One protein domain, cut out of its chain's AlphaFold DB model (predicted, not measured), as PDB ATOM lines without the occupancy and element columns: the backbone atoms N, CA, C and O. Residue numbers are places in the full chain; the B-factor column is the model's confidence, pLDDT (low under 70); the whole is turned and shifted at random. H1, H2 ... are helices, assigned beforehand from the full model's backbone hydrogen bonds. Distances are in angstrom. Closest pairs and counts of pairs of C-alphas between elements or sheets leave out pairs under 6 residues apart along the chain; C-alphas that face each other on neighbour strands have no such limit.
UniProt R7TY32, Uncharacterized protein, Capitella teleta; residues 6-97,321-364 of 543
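Overview. This is residues 6 to 97 and 321 to 364 of the 543 residues of an uncharacterized protein of Capitella teleta (UniProt R7TY32). This is a cluster of crossed helices: H1, H3 and H5 meet in the middle, with H2 toward one end of the longest axis and H4 toward the other. Short H6 sits beside the ends of H1 and H3, and residues 73 to 97 form a long outlying stretch with no named element. The printed part has 136 residues with six named helices, H1 to H6 in chain order, and no named strand; the class is all helix. It is compact, with a radius of gyration of the C-alphas of 16.0 A and spans of 46 by 33 by 25 A.

Arrangement. Start at residues 9 to 10, which pair antiparallel with residues 13 to 14. Next comes H1, residues 16 to 27. With its residues 22 to 26 alone it only just touches residue 36 of H2, residues 36 to 47: there are 3 pairs of C-alphas within 8 A, the closest being Ile 22 and Ile 36, 7.1 A apart. H1 touches H3, residues 57 to 72, about perpendicular at 90 degrees; the closest C-alphas are those of Arg 19 and Ile 64, 6.6 A apart. Near residue 64 H3 has a kink of 25 degrees. H3 touches H5, residues 343 to 355, at a steep tilt of 40 degrees, the same way; look at the closest C-alphas, Arg 69 and Thr 348, 5.1 A apart. Residues 26 to 27 of H1 alone touch H5, with the C-alphas of Thr 27 and Thr 349 closest at 5.9 A. H4, residues 322 to 337, touches H5 at a steep tilt of 48 degrees, opposite ways, closest at C-alphas Asp 327 and Leu 350, 7.4 A; H4 is apart from H1. H6, residues 357 to 363, is close to H3 but not clearly touching, with C-alphas Ala 72 and Pro 357 closest at 5.5 A. Every O i to N i+4 pair is within hydrogen-bond range in H1, H4, H5 and H6; in H2 it is 6 of 8 and in H3 10 of 12.

Along the chain. Find C-alpha 16 at (22.267, 15.224, -57.660); from there H1 runs 16.4 A. H2 measures 16.3 A and H3 20.8 A. H4 begins at C-alpha 322, (31.879, 20.266, -25.289), and runs 22.4 A. H5 measures 18.1 A, and H6 runs 9.6 A to C-alpha 363 at (14.604, 11.574, -45.264).

Size, cuts and confidence. The C-alphas farthest apart are those of Arg 48 and Ala 91, at 48.7 A. Residues 98 to 320 are not printed, and C-alphas 97 and 321 are 11.5 A apart across this cut. Of the links printed whole, none is long. Mean pLDDT of the printed part is 79.1; residues 76 to 97 are under 70.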
ATOM      1  N   VAL A   6      27.026   5.109 -65.864       82.44
ATOM      2  CA  VAL A   6      26.246   5.879 -64.893       82.44
ATOM      3  C   VAL A   6      26.120   7.298 -65.425       82.44
ATOM      4  O   VAL A   6      27.125   8.011 -65.541       82.44
ATOM      5  N   SER A   7      24.883   7.712 -65.712       85.25
ATOM      6  CA  SER A   7      24.584   9.112 -66.011       85.25
ATOM      7  C   SER A   7      25.005   9.973 -64.823       85.25
ATOM      8  O   SER A   7      24.481   9.887 -63.709       85.25
ATOM      9  N   THR A   8      26.028  10.782 -65.065       86.19
ATOM     10  CA  THR A   8      26.582  11.732 -64.092       86.19
ATOM     11  C   THR A   8      26.349  13.168 -64.531       86.19
ATOM     12  O   THR A   8      26.680  14.093 -63.785       86.19
ATOM     13  N   PHE A   9      25.771  13.357 -65.720       84.69
ATOM     14  CA  PHE A   9      25.615  14.631 -66.389       84.69
ATOM     15  C   PHE A   9      24.283  14.657 -67.160       84.69
ATOM     16  O   PHE A   9      24.038  13.832 -68.026       84.69
ATOM     17  N   GLU A  10      23.420  15.609 -66.826       80.38
ATOM     18  CA  GLU A  10      22.054  15.756 -67.335       80.38
ATOM     19  C   GLU A  10      21.793  17.259 -67.531       80.38
ATOM     20  O   GLU A  10      22.204  18.074 -66.699       80.38
ATOM     21  N   ASP A  11      21.220  17.667 -68.667       82.31
ATOM     22  CA  ASP A  11      20.970  19.076 -69.032       82.31
ATOM     23  C   ASP A  11      22.162  20.034 -68.815       82.31
ATOM     24  O   ASP A  11      22.040  21.162 -68.315       82.31
ATOM     25  N   GLY A  12      23.372  19.574 -69.152       82.38
ATOM     26  CA  GLY A  12      24.600  20.355 -68.979       82.38
ATOM     27  C   GLY A  12      25.071  20.489 -67.520       82.38
ATOM     28  O   GLY A  12      25.888  21.365 -67.209       82.38
ATOM     29  N   ARG A  13      24.550  19.675 -66.594       85.00
ATOM     30  CA  ARG A  13      24.761  19.781 -65.141       85.00
ATOM     31  C   ARG A  13      25.053  18.411 -64.540       85.00
ATOM     32  O   ARG A  13      24.558  17.404 -65.005       85.00
ATOM     33  N   TYR A  14      25.821  18.370 -63.454       90.25
ATOM     34  CA  TYR A  14      25.994  17.116 -62.714       90.25
ATOM     35  C   TYR A  14      24.696  16.727 -62.003       90.25
ATOM     36  O   TYR A  14      24.065  17.609 -61.402       90.25
ATOM     37  N   THR A  15      24.353  15.438 -62.057       91.56
ATOM     38  CA  THR A  15      23.201  14.840 -61.364       91.56
ATOM     39  C   THR A  15      23.341  14.982 -59.846       91.56
ATOM     40  O   THR A  15      24.456  15.092 -59.323       91.56
ATOM     41  N   ASP A  16      22.225  15.004 -59.114       88.94
ATOM     42  CA  ASP A  16      22.267  15.224 -57.660       88.94
ATOM     43  C   ASP A  16      22.938  14.076 -56.905       88.94
ATOM     44  O   ASP A  16      23.793  14.337 -56.062       88.94
ATOM     45  N   ALA A  17      22.727  12.825 -57.325       88.25
ATOM     46  CA  ALA A  17      23.452  11.669 -56.791       88.25
ATOM     47  C   ALA A  17      24.989  11.819 -56.894       88.25
ATOM     48  O   ALA A  17      25.720  11.509 -55.952       88.25
ATOM     49  N   MET A  18      25.504  12.358 -58.009       91.94
ATOM     50  CA  MET A  18      26.941  12.614 -58.175       91.94
ATOM     51  C   MET A  18      27.437  13.731 -57.241       91.94
ATOM     52  O   MET A  18      28.561  13.674 -56.741       91.94
ATOM     53  N   ARG A  19      26.606  14.745 -56.965       91.31
ATOM     54  CA  ARG A  19      26.930  15.829 -56.017       91.31
ATOM     55  C   ARG A  19      26.922  15.337 -54.577       91.31
ATOM     56  O   ARG A  19      27.875  15.623 -53.857       91.31
ATOM     57  N   GLU A  20      25.894  14.595 -54.176       90.12
ATOM     58  CA  GLU A  20      25.768  13.988 -52.847       90.12
ATOM     59  C   GLU A  20      26.962  13.066 -52.561       90.12
ATOM     60  O   GLU A  20      27.633  13.238 -51.544       90.12
ATOM     61  N   CYS A  21      27.329  12.194 -53.508       92.00
ATOM     62  CA  CYS A  21      28.527  11.351 -53.428       92.00
ATOM     63  C   CYS A  21      29.810  12.175 -53.199       92.00
ATOM     64  O   CYS A  21      30.597  11.892 -52.294       92.00
ATOM     65  N   ILE A  22      30.011  13.258 -53.958       92.19
ATOM     66  CA  ILE A  22      31.159  14.165 -53.777       92.19
ATOM     67  C   ILE A  22      31.172  14.798 -52.380       92.19
ATOM     68  O   ILE A  22      32.242  14.948 -51.789       92.19
ATOM     69  N   LEU A  23      30.009  15.150 -51.832       89.81
ATOM     70  CA  LEU A  23      29.896  15.740 -50.498       89.81
ATOM     71  C   LEU A  23      30.141  14.719 -49.386       89.81
ATOM     72  O   LEU A  23      30.879  15.026 -48.448       89.81
ATOM     73  N   GLN A  24      29.641  13.490 -49.526       90.00
ATOM     74  CA  GLN A  24      29.979  12.374 -48.638       90.00
ATOM     75  C   GLN A  24      31.489  12.068 -48.670       90.00
ATOM     76  O   GLN A  24      32.097  11.889 -47.616       90.00
ATOM     77  N   LEU A  25      32.139  12.098 -49.841       91.75
ATOM     78  CA  LEU A  25      33.594  11.921 -49.952       91.75
ATOM     79  C   LEU A  25      34.381  13.032 -49.236       91.75
ATOM     80  O   LEU A  25      35.376  12.739 -48.573       91.75
ATOM     81  N   VAL A  26      33.960  14.299 -49.337       86.62
ATOM     82  CA  VAL A  26      34.626  15.424 -48.644       86.62
ATOM     83  C   VAL A  26      34.529  15.301 -47.128       86.62
ATOM     84  O   VAL A  26      35.513  15.581 -46.430       86.62
ATOM     85  N   THR A  27      33.341  14.938 -46.643       81.12
ATOM     86  CA  THR A  27      32.941  15.055 -45.238       81.12
ATOM     87  C   THR A  27      33.178  13.746 -44.496       81.12
ATOM     88  O   THR A  27      34.127  13.666 -43.720       81.12
ATOM     89  N   ASN A  28      32.426  12.693 -44.819       85.81
ATOM     90  CA  ASN A  28      32.551  11.366 -44.206       85.81
ATOM     91  C   ASN A  28      33.843  10.650 -44.637       85.81
ATOM     92  O   ASN A  28      34.562  10.105 -43.806       85.81
ATOM     93  N   GLY A  29      34.185  10.695 -45.931       86.00
ATOM     94  CA  GLY A  29      35.406  10.073 -46.464       86.00
ATOM     95  C   GLY A  29      36.700  10.848 -46.177       86.00
ATOM     96  O   GLY A  29      37.784  10.386 -46.533       86.00
ATOM     97  N   ASN A  30      36.603  12.051 -45.594       86.25
ATOM     98  CA  ASN A  30      37.700  13.001 -45.372       86.25
ATOM     99  C   ASN A  30      38.618  13.235 -46.604       86.25
ATOM    100  O   ASN A  30      39.779  13.636 -46.480       86.25
ATOM    101  N   VAL A  31      38.112  13.026 -47.824       89.69
ATOM    102  CA  VAL A  31      38.892  13.130 -49.061       89.69
ATOM    103  C   VAL A  31      39.196  14.600 -49.350       89.69
ATOM    104  O   VAL A  31      38.335  15.478 -49.255       89.69
ATOM    105  N   SER A  32      40.445  14.914 -49.703       88.69
ATOM    106  CA  SER A  32      40.805  16.277 -50.108       88.69
ATOM    107  C   SER A  32      40.254  16.590 -51.503       88.69
ATOM    108  O   SER A  32      40.256  15.731 -52.382       88.69
ATOM    109  N   LEU A  33      39.835  17.837 -51.753       89.19
ATOM    110  CA  LEU A  33      39.186  18.232 -53.018       89.19
ATOM    111  C   LEU A  33      39.997  17.869 -54.278       89.19
ATOM    112  O   LEU A  33      39.422  17.554 -55.314       89.19
ATOM    113  N   LYS A  34      41.335  17.868 -54.179       90.31
ATOM    114  CA  LYS A  34      42.247  17.460 -55.263       90.31
ATOM    115  C   LYS A  34      42.247  15.946 -55.525       90.31
ATOM    116  O   LYS A  34      42.541  15.533 -56.638       90.31
ATOM    117  N   LYS A  35      41.940  15.127 -54.513       93.06
ATOM    118  CA  LYS A  35      41.899  13.659 -54.590       93.06
ATOM    119  C   LYS A  35      40.531  13.105 -54.997       93.06
ATOM    120  O   LYS A  35      40.481  11.954 -55.403       93.06
ATOM    121  N   ILE A  36      39.447  13.886 -54.951       92.81
ATOM    122  CA  ILE A  36      38.097  13.406 -55.314       92.81
ATOM    123  C   ILE A  36      38.044  12.786 -56.722       92.81
ATOM    124  O   ILE A  36      37.571  11.657 -56.827       92.81
ATOM    125  N   PRO A  37      38.599  13.406 -57.789       91.88
ATOM    126  CA  PRO A  37      38.636  12.766 -59.106       91.88
ATOM    127  C   PRO A  37      39.416  11.444 -59.122       91.88
ATOM    128  O   PRO A  37      39.071  10.538 -59.872       91.88
ATOM    129  N   ILE A  38      40.453  11.314 -58.288       92.81
ATOM    130  CA  ILE A  38      41.260  10.092 -58.167       92.81
ATOM    131  C   ILE A  38      40.449   8.998 -57.462       92.81
ATOM    132  O   ILE A  38      40.410   7.871 -57.938       92.81
ATOM    133  N   VAL A  39      39.751   9.335 -56.371       91.69
ATOM    134  CA  VAL A  39      38.904   8.390 -55.622       91.69
ATOM    135  C   VAL A  39      37.714   7.920 -56.461       91.69
ATOM    136  O   VAL A  39      37.437   6.726 -56.484       91.69
ATOM    137  N   ILE A  40      37.065   8.807 -57.222       90.06
ATOM    138  CA  ILE A  40      35.988   8.431 -58.156       90.06
ATOM    139  C   ILE A  40      36.523   7.503 -59.265       90.06
ATOM    140  O   ILE A  40      35.901   6.487 -59.573       90.06
ATOM    141  N   ASN A  41      37.704   7.790 -59.826       88.38
ATOM    142  CA  ASN A  41      38.342   6.910 -60.814       88.38
ATOM    143  C   ASN A  41      38.796   5.558 -60.231       88.38
ATOM    144  O   ASN A  41      38.778   4.562 -60.951       88.38
ATOM    145  N   ALA A  42      39.174   5.502 -58.952       88.19
ATOM    146  CA  ALA A  42      39.492   4.253 -58.262       88.19
ATOM    147  C   ALA A  42      38.223   3.439 -57.947       88.19
ATOM    148  O   ALA A  42      38.199   2.234 -58.159       88.19
ATOM    149  N   ALA A  43      37.130   4.082 -57.526       85.75
ATOM    150  CA  ALA A  43      35.845   3.409 -57.330       85.75
ATOM    151  C   ALA A  43      35.318   2.780 -58.636       85.75
ATOM    152  O   ALA A  43      34.796   1.666 -58.622       85.75
ATOM    153  N   LYS A  44      35.536   3.444 -59.779       79.88
ATOM    154  CA  LYS A  44      35.233   2.932 -61.128       79.88
ATOM    155  C   LYS A  44      35.903   1.583 -61.444       79.88
ATOM    156  O   LYS A  44      35.287   0.769 -62.131       79.88
ATOM    157  N   SER A  45      37.129   1.310 -60.976       78.81
ATOM    158  CA  SER A  45      37.765   0.002 -61.232       78.81
ATOM    159  C   SER A  45      37.148  -1.129 -60.403       78.81
ATOM    160  O   SER A  45      37.194  -2.281 -60.829       78.81
ATOM    161  N   LEU A  46      36.524  -0.802 -59.266       80.69
ATOM    162  CA  LEU A  46      35.836  -1.757 -58.396       80.69
ATOM    163  C   LEU A  46      34.410  -2.060 -58.879       80.69
ATOM    164  O   LEU A  46      34.005  -3.217 -58.910       80.69
ATOM    165  N   THR A  47      33.645  -1.040 -59.278       81.31
ATOM    166  CA  THR A  47      32.224  -1.200 -59.647       81.31
ATOM    167  C   THR A  47      31.995  -1.635 -61.092       81.31
ATOM    168  O   THR A  47      30.873  -1.994 -61.440       81.31
ATOM    169  N   ARG A  48      33.021  -1.555 -61.955       81.94
ATOM    170  CA  ARG A  48      32.926  -1.692 -63.427       81.94
ATOM    171  C   ARG A  48      31.955  -0.708 -64.103       81.94
ATOM    172  O   ARG A  48      31.720  -0.827 -65.303       81.94
ATOM    173  N   LYS A  49      31.428   0.278 -63.369       82.56
ATOM    174  CA  LYS A  49      30.538   1.317 -63.895       82.56
ATOM    175  C   LYS A  49      31.318   2.597 -64.166       82.56
ATOM    176  O   LYS A  49      32.095   3.070 -63.333       82.56
ATOM    177  N   LEU A  50      31.116   3.152 -65.355       72.94
ATOM    178  CA  LEU A  50      31.800   4.350 -65.829       72.94
ATOM    179  C   LEU A  50      30.966   5.596 -65.498       72.94
ATOM    180  O   LEU A  50      29.865   5.722 -66.030       72.94
ATOM    181  N   PRO A  51      31.459   6.538 -64.668       84.56
ATOM    182  CA  PRO A  51      30.909   7.884 -64.658       84.56
ATOM    183  C   PRO A  51      31.279   8.554 -65.985       84.56
ATOM    184  O   PRO A  51      32.463   8.694 -66.297       84.56
ATOM    185  N   GLU A  52      30.272   8.961 -66.754       87.00
ATOM    186  CA  GLU A  52      30.440   9.661 -68.034       87.00
ATOM    187  C   GLU A  52      31.374  10.880 -67.919       87.00
ATOM    188  O   GLU A  52      32.268  11.082 -68.744       87.00
ATOM    189  N   ARG A  53      31.210  11.684 -66.857       90.62
ATOM    190  CA  ARG A  53      32.012  12.887 -66.624       90.62
ATOM    191  C   ARG A  53      32.311  13.081 -65.140       90.62
ATOM    192  O   ARG A  53      31.463  12.873 -64.278       90.62
ATOM    193  N   ILE A  54      33.519  13.551 -64.829       91.56
ATOM    194  CA  ILE A  54      33.932  13.896 -63.459       91.56
ATOM    195  C   ILE A  54      34.052  15.425 -63.342       91.56
ATOM    196  O   ILE A  54      34.695  16.049 -64.193       91.56
ATOM    197  N   PRO A  55      33.474  16.060 -62.303       92.06
ATOM    198  CA  PRO A  55      33.543  17.506 -62.148       92.06
ATOM    199  C   PRO A  55      34.963  17.983 -61.847       92.06
ATOM    200  O   PRO A  55      35.698  17.400 -61.049       92.06
ATOM    201  N   SER A  56      35.336  19.103 -62.466       93.50
ATOM    202  CA  SER A  56      36.629  19.739 -62.224       93.50
ATOM    203  C   SER A  56      36.736  20.249 -60.785       93.50
ATOM    204  O   SER A  56      35.750  20.669 -60.176       93.50
ATOM    205  N   ILE A  57      37.959  20.292 -60.247       92.50
ATOM    206  CA  ILE A  57      38.238  20.776 -58.881       92.50
ATOM    207  C   ILE A  57      37.676  22.196 -58.667       92.50
ATOM    208  O   ILE A  57      37.140  22.503 -57.600       92.50
ATOM    209  N   GLY A  58      37.734  23.047 -59.699       92.44
ATOM    210  CA  GLY A  58      37.142  24.386 -59.683       92.44
ATOM    211  C   GLY A  58      35.615  24.376 -59.562       92.44
ATOM    212  O   GLY A  58      35.060  25.198 -58.832       92.44
ATOM    213  N   LEU A  59      34.919  23.432 -60.203       92.94
ATOM    214  CA  LEU A  59      33.468  23.284 -60.072       92.94
ATOM    215  C   LEU A  59      33.073  22.711 -58.704       92.94
ATOM    216  O   LEU A  59      32.137  23.219 -58.087       92.94
ATOM    217  N   ILE A  60      33.810  21.715 -58.203       93.12
ATOM    218  CA  ILE A  60      33.594  21.161 -56.859       93.12
ATOM    219  C   ILE A  60      33.730  22.286 -55.822       93.12
ATOM    220  O   ILE A  60      32.776  22.596 -55.109       93.12
ATOM    221  N   SER A  61      34.880  22.969 -55.794       90.19
ATOM    222  CA  SER A  61      35.157  23.996 -54.784       90.19
ATOM    223  C   SER A  61      34.325  25.271 -54.933       90.19
ATOM    224  O   SER A  61      34.144  25.966 -53.940       90.19
ATOM    225  N   SER A  62      33.879  25.637 -56.141       89.75
ATOM    226  CA  SER A  62      33.170  26.909 -56.368       89.75
ATOM    227  C   SER A  62      31.678  26.762 -56.647       89.75
ATOM    228  O   SER A  62      31.022  27.771 -56.890       89.75
ATOM    229  N   ARG A  63      31.117  25.551 -56.664       92.38
ATOM    230  CA  ARG A  63      29.673  25.349 -56.849       92.38
ATOM    231  C   ARG A  63      29.138  24.294 -55.900       92.38
ATOM    232  O   ARG A  63      28.272  24.628 -55.107       92.38
ATOM    233  N   ILE A  64      29.699  23.086 -55.913       94.06
ATOM    234  CA  ILE A  64      29.194  21.974 -55.089       94.06
ATOM    235  C   ILE A  64      29.368  22.283 -53.589       94.06
ATOM    236  O   ILE A  64      28.412  22.149 -52.835       94.06
ATOM    237  N   MET A  65      30.513  22.832 -53.164       93.50
ATOM    238  CA  MET A  65      30.711  23.273 -51.767       93.50
ATOM    239  C   MET A  65      29.825  24.471 -51.354       93.50
ATOM    240  O   MET A  65      29.474  24.599 -50.185       93.50
ATOM    241  N   LEU A  66      29.433  25.349 -52.288       92.19
ATOM    242  CA  LEU A  66      28.496  26.447 -51.990       92.19
ATOM    243  C   LEU A  66      27.051  25.934 -51.884       92.19
ATOM    244  O   LEU A  66      26.298  26.387 -51.028       92.19
ATOM    245  N   GLU A  67      26.673  24.981 -52.736       93.62
ATOM    246  CA  GLU A  67      25.385  24.281 -52.686       93.62
ATOM    247  C   GLU A  67      25.235  23.544 -51.349       93.62
ATOM    248  O   GLU A  67      24.259  23.753 -50.636       93.62
ATOM    249  N   ALA A  68      26.269  22.796 -50.955       92.62
ATOM    250  CA  ALA A  68      26.334  22.076 -49.689       92.62
ATOM    251  C   ALA A  68      26.170  22.979 -48.467       92.62
ATOM    252  O   ALA A  68      25.414  22.653 -47.556       92.62
ATOM    253  N   ARG A  69      26.833  24.144 -48.467       91.00
ATOM    254  CA  ARG A  69      26.669  25.145 -47.410       91.00
ATOM    255  C   ARG A  69      25.223  25.610 -47.309       91.00
ATOM    256  O   ARG A  69      24.679  25.639 -46.217       91.00
ATOM    257  N   LEU A  70      24.599  25.960 -48.435       91.44
ATOM    258  CA  LEU A  70      23.213  26.435 -48.446       91.44
ATOM    259  C   LEU A  70      22.222  25.373 -47.975       91.44
ATOM    260  O   LEU A  70      21.243  25.744 -47.341       91.44
ATOM    261  N   ILE A  71      22.474  24.095 -48.268       92.25
ATOM    262  CA  ILE A  71      21.675  22.969 -47.769       92.25
ATOM    263  C   ILE A  71      21.883  22.804 -46.256       92.25
ATOM    264  O   ILE A  71      20.905  22.785 -45.517       92.25
ATOM    265  N   ALA A  72      23.133  22.792 -45.777       89.38
ATOM    266  CA  ALA A  72      23.447  22.713 -44.347       89.38
ATOM    267  C   ALA A  72      22.874  23.898 -43.540       89.38
ATOM    268  O   ALA A  72      22.435  23.707 -42.413       89.38
ATOM    269  N   CYS A  73      22.828  25.106 -44.118       85.75
ATOM    270  CA  CYS A  73      22.172  26.284 -43.534       85.75
ATOM    271  C   CYS A  73      20.633  26.227 -43.543       85.75
ATOM    272  O   CYS A  73      20.011  27.066 -42.903       85.75
ATOM    273  N   LYS A  74      20.026  25.355 -44.359       85.56
ATOM    274  CA  LYS A  74      18.577  25.330 -44.626       85.56
ATOM    275  C   LYS A  74      17.812  24.273 -43.848       85.56
ATOM    276  O   LYS A  74      16.588  24.316 -43.834       85.56
ATOM    277  N   GLN A  75      18.523  23.298 -43.304       78.00
ATOM    278  CA  GLN A  75      17.976  22.413 -42.300       78.00
ATOM    279  C   GLN A  75      17.613  23.307 -41.114       78.00
ATOM    280  O   GLN A  75      18.519  23.829 -40.465       78.00
ATOM    281  N   ASP A  76      16.314  23.563 -40.917       55.28
ATOM    282  CA  ASP A  76      15.834  24.393 -39.815       55.28
ATOM    283  C   ASP A  76      16.373  23.791 -38.520       55.28
ATOM    284  O   ASP A  76      15.983  22.700 -38.099       55.28
ATOM    285  N   PHE A  77      17.342  24.489 -37.929       54.53
ATOM    286  CA  PHE A  77      17.878  24.140 -36.631       54.53
ATOM    287  C   PHE A  77      16.788  24.465 -35.622       54.53
ATOM    288  O   PHE A  77      16.694  25.596 -35.151       54.53
ATOM    289  N   ASP A  78      15.943  23.476 -35.333       47.53
ATOM    290  CA  ASP A  78      15.068  23.505 -34.174       47.53
ATOM    291  C   ASP A  78      15.967  23.671 -32.938       47.53
ATOM    292  O   ASP A  78      16.689  22.728 -32.580       47.53
ATOM    293  N   PRO A  79      15.960  24.849 -32.286       41.19
ATOM    294  CA  PRO A  79      16.865  25.125 -31.184       41.19
ATOM    295  C   PRO A  79      16.523  24.293 -29.944       41.19
ATOM    296  O   PRO A  79      17.368  24.155 -29.064       41.19
ATOM    297  N   SER A  80      15.329  23.688 -29.883       42.09
ATOM    298  CA  SER A  80      14.957  22.743 -28.827       42.09
ATOM    299  C   SER A  80      15.534  21.334 -29.047       42.09
ATOM    300  O   SER A  80      15.689  20.573 -28.093       42.09
ATOM    301  N   SER A  81      15.948  20.995 -30.276       50.16
ATOM    302  CA  SER A  81      16.422  19.650 -30.642       50.16
ATOM    303  C   SER A  81      17.847  19.307 -30.177       50.16
ATOM    304  O   SER A  81      18.269  18.154 -30.306       50.16
ATOM    305  N   ASN A  82      18.613  20.285 -29.669       42.56
ATOM    306  CA  ASN A  82      20.022  20.160 -29.249       42.56
ATOM    307  C   ASN A  82      21.008  19.621 -30.325       42.56
ATOM    308  O   ASN A  82      22.157  19.299 -30.012       42.56
ATOM    309  N   LYS A  83      20.610  19.528 -31.603       43.03
ATOM    310  CA  LYS A  83      21.406  18.914 -32.685       43.03
ATOM    311  C   LYS A  83      21.955  19.952 -33.675       43.03
ATOM    312  O   LYS A  83      21.374  20.161 -34.733       43.03
ATOM    313  N   GLY A  84      23.111  20.546 -33.356       43.69
ATOM    314  CA  GLY A  84      23.932  21.298 -34.327       43.69
ATOM    315  C   GLY A  84      23.969  22.826 -34.172       43.69
ATOM    316  O   GLY A  84      23.549  23.553 -35.066       43.69
ATOM    317  N   ALA A  85      24.543  23.333 -33.076       40.44
ATOM    318  CA  ALA A  85      24.831  24.762 -32.933       40.44
ATOM    319  C   ALA A  85      26.124  25.155 -33.686       40.44
ATOM    320  O   ALA A  85      27.229  24.952 -33.187       40.44
ATOM    321  N   THR A  86      26.008  25.743 -34.880       40.56
ATOM    322  CA  THR A  86      27.172  26.169 -35.684       40.56
ATOM    323  C   THR A  86      27.810  27.473 -35.178       40.56
ATOM    324  O   THR A  86      27.268  28.556 -35.398       40.56
ATOM    325  N   LEU A  87      28.992  27.358 -34.566       36.19
ATOM    326  CA  LEU A  87      30.198  28.213 -34.658       36.19
ATOM    327  C   LEU A  87      30.110  29.760 -34.823       36.19
ATOM    328  O   LEU A  87      31.067  30.360 -35.318       36.19
ATOM    329  N   HIS A  88      29.035  30.443 -34.416       34.31
ATOM    330  CA  HIS A  88      28.921  31.906 -34.580       34.31
ATOM    331  C   HIS A  88      29.077  32.762 -33.310       34.31
ATOM    332  O   HIS A  88      29.107  33.985 -33.450       34.31
ATOM    333  N   GLN A  89      29.229  32.184 -32.105       31.84
ATOM    334  CA  GLN A  89      29.353  32.975 -30.859       31.84
ATOM    335  C   GLN A  89      30.349  32.490 -29.776       31.84
ATOM    336  O   GLN A  89      30.427  33.148 -28.743       31.84
ATOM    337  N   ASP A  90      31.161  31.440 -29.975       36.62
ATOM    338  CA  ASP A  90      32.230  31.091 -29.008       36.62
ATOM    339  C   ASP A  90      33.628  31.452 -29.538       36.62
ATOM    340  O   ASP A  90      34.021  31.086 -30.647       36.62
ATOM    341  N   ALA A  91      34.378  32.187 -28.718       31.61
ATOM    342  CA  ALA A  91      35.738  32.634 -28.970       31.61
ATOM    343  C   ALA A  91      36.788  31.813 -28.191       31.61
ATOM    344  O   ALA A  91      37.732  32.390 -27.646       31.61
ATOM    345  N   THR A  92      36.673  30.480 -28.126       39.22
ATOM    346  CA  THR A  92      37.690  29.628 -27.479       39.22
ATOM    347  C   THR A  92      38.138  28.439 -28.330       39.22
ATOM    348  O   THR A  92      37.352  27.710 -28.924       39.22
ATOM    349  N   THR A  93      39.463  28.269 -28.437       40.03
ATOM    350  CA  THR A  93      40.091  27.384 -29.428       40.03
ATOM    351  C   THR A  93      41.049  26.371 -28.783       40.03
ATOM    352  O   THR A  93      42.178  26.738 -28.463       40.03
ATOM    353  N   LYS A  94      40.621  25.094 -28.631       37.28
ATOM    354  CA  LYS A  94      41.380  23.855 -28.990       37.28
ATOM    355  C   LYS A  94      40.853  22.520 -28.425       37.28
ATOM    356  O   LYS A  94      40.491  21.659 -29.218       37.28
ATOM    357  N   PHE A  95      40.971  22.277 -27.117       39.16
ATOM    358  CA  PHE A  95      41.250  20.927 -26.585       39.16
ATOM    359  C   PHE A  95      40.062  20.269 -25.859       39.16
ATOM    360  O   PHE A  95      39.803  20.622 -24.719       39.16
ATOM    361  N   HIS A  96      39.398  19.268 -26.455       35.91
ATOM    362  CA  HIS A  96      38.197  18.677 -25.833       35.91
ATOM    363  C   HIS A  96      38.405  17.480 -24.897       35.91
ATOM    364  O   HIS A  96      37.739  17.350 -23.873       35.91
ATOM    365  N   GLN A  97      39.288  16.549 -25.261       39.09
ATOM    366  CA  GLN A  97      39.266  15.173 -24.733       39.09
ATOM    367  C   GLN A  97      39.791  15.016 -23.286       39.09
ATOM    368  O   GLN A  97      40.186  13.924 -22.895       39.09
ATOM    369  N   ASN A 321      31.103  23.618 -22.895       71.00
ATOM    370  CA  ASN A 321      31.890  23.967 -24.081       71.00
ATOM    371  C   ASN A 321      32.240  22.738 -24.956       71.00
ATOM    372  O   ASN A 321      32.976  22.859 -25.934       71.00
ATOM    373  N   VAL A 322      31.673  21.566 -24.634       71.06
ATOM    374  CA  VAL A 322      31.879  20.266 -25.289       71.06
ATOM    375  C   VAL A 322      31.716  20.354 -26.808       71.06
ATOM    376  O   VAL A 322      32.526  19.798 -27.543       71.06
ATOM    377  N   MET A 323      30.710  21.084 -27.303       70.06
ATOM    378  CA  MET A 323      30.519  21.278 -28.746       70.06
ATOM    379  C   MET A 323      31.661  22.095 -29.368       70.06
ATOM    380  O   MET A 323      32.317  21.610 -30.285       70.06
ATOM    381  N   GLY A 324      31.974  23.276 -28.822       74.12
ATOM    382  CA  GLY A 324      33.043  24.136 -29.345       74.12
ATOM    383  C   GLY A 324      34.419  23.461 -29.330       74.12
ATOM    384  O   GLY A 324      35.191  23.575 -30.281       74.12
ATOM    385  N   GLU A 325      34.726  22.674 -28.301       75.56
ATOM    386  CA  GLU A 325      35.984  21.932 -28.253       75.56
ATOM    387  C   GLU A 325      36.002  20.722 -29.218       75.56
ATOM    388  O   GLU A 325      37.049  20.434 -29.815       75.56
ATOM    389  N   ARG A 326      34.871  20.023 -29.438       77.00
ATOM    390  CA  ARG A 326      34.752  18.998 -30.501       77.00
ATOM    391  C   ARG A 326      34.980  19.619 -31.872       77.00
ATOM    392  O   ARG A 326      35.783  19.096 -32.642       77.00
ATOM    393  N   ASP A 327      34.357  20.760 -32.135       77.94
ATOM    394  CA  ASP A 327      34.500  21.513 -33.379       77.94
ATOM    395  C   ASP A 327      35.952  21.909 -33.629       77.94
ATOM    396  O   ASP A 327      36.468  21.737 -34.730       77.94
ATOM    397  N   MET A 328      36.647  22.354 -32.583       78.56
ATOM    398  CA  MET A 328      38.070  22.673 -32.631       78.56
ATOM    399  C   MET A 328      38.963  21.453 -32.866       78.56
ATOM    400  O   MET A 328      39.958  21.553 -33.586       78.56
ATOM    401  N   THR A 329      38.595  20.296 -32.318       79.50
ATOM    402  CA  THR A 329      39.297  19.026 -32.551       79.50
ATOM    403  C   THR A 329      39.109  18.555 -34.000       79.50
ATOM    404  O   THR A 329      40.065  18.141 -34.657       79.50
ATOM    405  N   VAL A 330      37.892  18.669 -34.544       80.38
ATOM    406  CA  VAL A 330      37.593  18.371 -35.955       80.38
ATOM    407  C   VAL A 330      38.285  19.374 -36.881       80.38
ATOM    408  O   VAL A 330      38.870  18.970 -37.884       80.38
ATOM    409  N   LEU A 331      38.297  20.662 -36.529       82.94
ATOM    410  CA  LEU A 331      38.994  21.724 -37.253       82.94
ATOM    411  C   LEU A 331      40.507  21.466 -37.333       82.94
ATOM    412  O   LEU A 331      41.069  21.529 -38.425       82.94
ATOM    413  N   ASP A 332      41.163  21.133 -36.216       82.62
ATOM    414  CA  ASP A 332      42.599  20.823 -36.194       82.62
ATOM    415  C   ASP A 332      42.920  19.575 -37.035       82.62
ATOM    416  O   ASP A 332      43.823  19.599 -37.874       82.62
ATOM    417  N   ASN A 333      42.115  18.514 -36.915       83.44
ATOM    418  CA  ASN A 333      42.242  17.319 -37.754       83.44
ATOM    419  C   ASN A 333      42.051  17.631 -39.250       83.44
ATOM    420  O   ASN A 333      42.841  17.181 -40.084       83.44
ATOM    421  N   LEU A 334      41.052  18.441 -39.615       81.69
ATOM    422  CA  LEU A 334      40.826  18.868 -40.999       81.69
ATOM    423  C   LEU A 334      41.988  19.717 -41.532       81.69
ATOM    424  O   LEU A 334      42.401  19.511 -42.672       81.69
ATOM    425  N   LEU A 335      42.550  20.621 -40.726       82.31
ATOM    426  CA  LEU A 335      43.715  21.430 -41.103       82.31
ATOM    427  C   LEU A 335      44.968  20.567 -41.313       82.31
ATOM    428  O   LEU A 335      45.667  20.755 -42.309       82.31
ATOM    429  N   ARG A 336      45.216  19.571 -40.451       79.19
ATOM    430  CA  ARG A 336      46.321  18.604 -40.611       79.19
ATOM    431  C   ARG A 336      46.151  17.725 -41.853       79.19
ATOM    432  O   ARG A 336      47.102  17.542 -42.610       79.19
ATOM    433  N   CYS A 337      44.950  17.195 -42.097       79.69
ATOM    434  CA  CYS A 337      44.672  16.332 -43.251       79.69
ATOM    435  C   CYS A 337      44.585  17.101 -44.583       79.69
ATOM    436  O   CYS A 337      44.826  16.527 -45.650       79.69
ATOM    437  N   LYS A 338      44.202  18.383 -44.550       84.81
ATOM    438  CA  LYS A 338      43.914  19.208 -45.733       84.81
ATOM    439  C   LYS A 338      44.545  20.615 -45.598       84.81
ATOM    440  O   LYS A 338      43.818  21.598 -45.717       84.81
ATOM    441  N   PRO A 339      45.881  20.770 -45.472       80.50
ATOM    442  CA  PRO A 339      46.546  22.053 -45.155       80.50
ATOM    443  C   PRO A 339      46.425  23.165 -46.219       80.50
ATOM    444  O   PRO A 339      46.915  24.271 -46.021       80.50
ATOM    445  N   GLY A 340      45.779  22.889 -47.357       81.44
ATOM    446  CA  GLY A 340      45.424  23.872 -48.388       81.44
ATOM    447  C   GLY A 340      43.914  24.060 -48.576       81.44
ATOM    448  O   GLY A 340      43.489  24.522 -49.637       81.44
ATOM    449  N   ILE A 341      43.081  23.636 -47.619       85.00
ATOM    450  CA  ILE A 341      41.637  23.885 -47.654       85.00
ATOM    451  C   ILE A 341      41.364  25.381 -47.447       85.00
ATOM    452  O   ILE A 341      41.934  26.019 -46.565       85.00
ATOM    453  N   SER A 342      40.494  25.968 -48.273       85.69
ATOM    454  CA  SER A 342      40.073  27.354 -48.049       85.69
ATOM    455  C   SER A 342      39.185  27.435 -46.805       85.69
ATOM    456  O   SER A 342      38.374  26.536 -46.585       85.69
ATOM    457  N   ALA A 343      39.285  28.524 -46.034       82.88
ATOM    458  CA  ALA A 343      38.473  28.730 -44.827       82.88
ATOM    459  C   ALA A 343      36.966  28.529 -45.082       82.88
ATOM    460  O   ALA A 343      36.279  27.910 -44.283       82.88
ATOM    461  N   HIS A 344      36.481  28.947 -46.254       83.75
ATOM    462  CA  HIS A 344      35.099  28.726 -46.675       83.75
ATOM    463  C   HIS A 344      34.748  27.238 -46.866       83.75
ATOM    464  O   HIS A 344      33.705  26.786 -46.411       83.75
ATOM    465  N   ASN A 345      35.608  26.454 -47.528       86.19
ATOM    466  CA  ASN A 345      35.361  25.017 -47.709       86.19
ATOM    467  C   ASN A 345      35.461  24.255 -46.376       86.19
ATOM    468  O   ASN A 345      34.813  23.223 -46.212       86.19
ATOM    469  N   LEU A 346      36.297  24.743 -45.458       87.69
ATOM    470  CA  LEU A 346      36.488  24.204 -44.114       87.69
ATOM    471  C   LEU A 346      35.240  24.427 -43.254       87.69
ATOM    472  O   LEU A 346      34.703  23.468 -42.713       87.69
ATOM    473  N   GLU A 347      34.725  25.655 -43.249       85.62
ATOM    474  CA  GLU A 347      33.438  26.039 -42.662       85.62
ATOM    475  C   GLU A 347      32.291  25.178 -43.217       85.62
ATOM    476  O   GLU A 347      31.604  24.519 -42.445       85.62
ATOM    477  N   THR A 348      32.149  25.051 -44.545       88.06
ATOM    478  CA  THR A 348      31.161  24.137 -45.155       88.06
ATOM    479  C   THR A 348      31.329  22.688 -44.685       88.06
ATOM    480  O   THR A 348      30.337  22.003 -44.459       88.06
ATOM    481  N   THR A 349      32.568  22.199 -44.556       87.94
ATOM    482  CA  THR A 349      32.841  20.817 -44.122       87.94
ATOM    483  C   THR A 349      32.405  20.602 -42.671       87.94
ATOM    484  O   THR A 349      31.805  19.572 -42.378       87.94
ATOM    485  N   LEU A 350      32.657  21.576 -41.789       87.31
ATOM    486  CA  LEU A 350      32.199  21.558 -40.397       87.31
ATOM    487  C   LEU A 350      30.669  21.607 -40.314       87.31
ATOM    488  O   LEU A 350      30.082  20.717 -39.711       87.31
ATOM    489  N   MET A 351      30.022  22.560 -40.995       86.19
ATOM    490  CA  MET A 351      28.556  22.683 -41.008       86.19
ATOM    491  C   MET A 351      27.871  21.414 -41.528       86.19
ATOM    492  O   MET A 351      26.877  20.965 -40.966       86.19
ATOM    493  N   TRP A 352      28.405  20.801 -42.589       87.88
ATOM    494  CA  TRP A 352      27.867  19.547 -43.119       87.88
ATOM    495  C   TRP A 352      28.068  18.376 -42.147       87.88
ATOM    496  O   TRP A 352      27.197  17.523 -42.016       87.88
ATOM    497  N   TRP A 353      29.195  18.320 -41.436       85.88
ATOM    498  CA  TRP A 353      29.426  17.275 -40.439       85.88
ATOM    499  C   TRP A 353      28.527  17.435 -39.199       85.88
ATOM    500  O   TRP A 353      27.958  16.453 -38.725       85.88
ATOM    501  N   GLN A 354      28.354  18.668 -38.712       84.50
ATOM    502  CA  GLN A 354      27.547  19.001 -37.531       84.50
ATOM    503  C   GLN A 354      26.047  18.813 -37.773       84.50
ATOM    504  O   GLN A 354      25.382  18.118 -37.005       84.50
ATOM    505  N   ASN A 355      25.524  19.407 -38.849       85.62
ATOM    506  CA  ASN A 355      24.080  19.469 -39.087       85.62
ATOM    507  C   ASN A 355      23.547  18.129 -39.629       85.62
ATOM    508  O   ASN A 355      22.366  17.827 -39.490       85.62
ATOM    509  N   LYS A 356      24.427  17.281 -40.184       88.88
ATOM    510  CA  LYS A 356      24.087  16.004 -40.836       88.88
ATOM    511  C   LYS A 356      23.040  16.155 -41.955       88.88
ATOM    512  O   LYS A 356      22.104  15.353 -42.029       88.88
ATOM    513  N   PRO A 357      23.210  17.105 -42.895       88.00
ATOM    514  CA  PRO A 357      22.247  17.308 -43.964       88.00
ATOM    515  C   PRO A 357      22.199  16.120 -44.937       88.00
ATOM    516  O   PRO A 357      21.259  16.030 -45.707       88.00
ATOM    517  N   ALA A 358      23.168  15.193 -44.908       89.56
ATOM    518  CA  ALA A 358      23.081  13.933 -45.648       89.56
ATOM    519  C   ALA A 358      21.876  13.088 -45.195       89.56
ATOM    520  O   ALA A 358      21.062  12.718 -46.032       89.56
ATOM    521  N   SER A 359      21.703  12.878 -43.883       90.56
ATOM    522  CA  SER A 359      20.542  12.162 -43.337       90.56
ATOM    523  C   SER A 359      19.240  12.930 -43.587       90.56
ATOM    524  O   SER A 359      18.258  12.351 -44.028       90.56
ATOM    525  N   TYR A 360      19.260  14.259 -43.433       90.75
ATOM    526  CA  TYR A 360      18.110  15.099 -43.783       90.75
ATOM    527  C   TYR A 360      17.721  14.992 -45.270       90.75
ATOM    528  O   TYR A 360      16.540  14.951 -45.596       90.75
ATOM    529  N   LEU A 361      18.693  14.931 -46.189       91.56
ATOM    530  CA  LEU A 361      18.422  14.701 -47.610       91.56
ATOM    531  C   LEU A 361      17.851  13.297 -47.840       91.56
ATOM    532  O   LEU A 361      16.912  13.171 -48.621       91.56
ATOM    533  N   GLU A 362      18.380  12.269 -47.168       91.88
ATOM    534  CA  GLU A 362      17.883  10.886 -47.223       91.88
ATOM    535  C   GLU A 362      16.401  10.792 -46.816       91.88
ATOM    536  O   GLU A 362      15.632  10.171 -47.551       91.88
ATOM    537  N   ASP A 363      15.992  11.496 -45.753       93.88
ATOM    538  CA  ASP A 363      14.604  11.574 -45.264       93.88
ATOM    539  C   ASP A 363      13.646  12.327 -46.221       93.88
ATOM    540  O   ASP A 363      12.428  12.135 -46.178       93.88
ATOM    541  N   LEU A 364      14.164  13.192 -47.105       93.94
ATOM    542  CA  LEU A 364      13.353  13.946 -48.068       93.94
ATOM    543  C   LEU A 364      12.996  13.123 -49.312       93.94
ATOM    544  O   LEU A 364      13.856  12.515 -49.964       93.94
TER     545      LEU A 364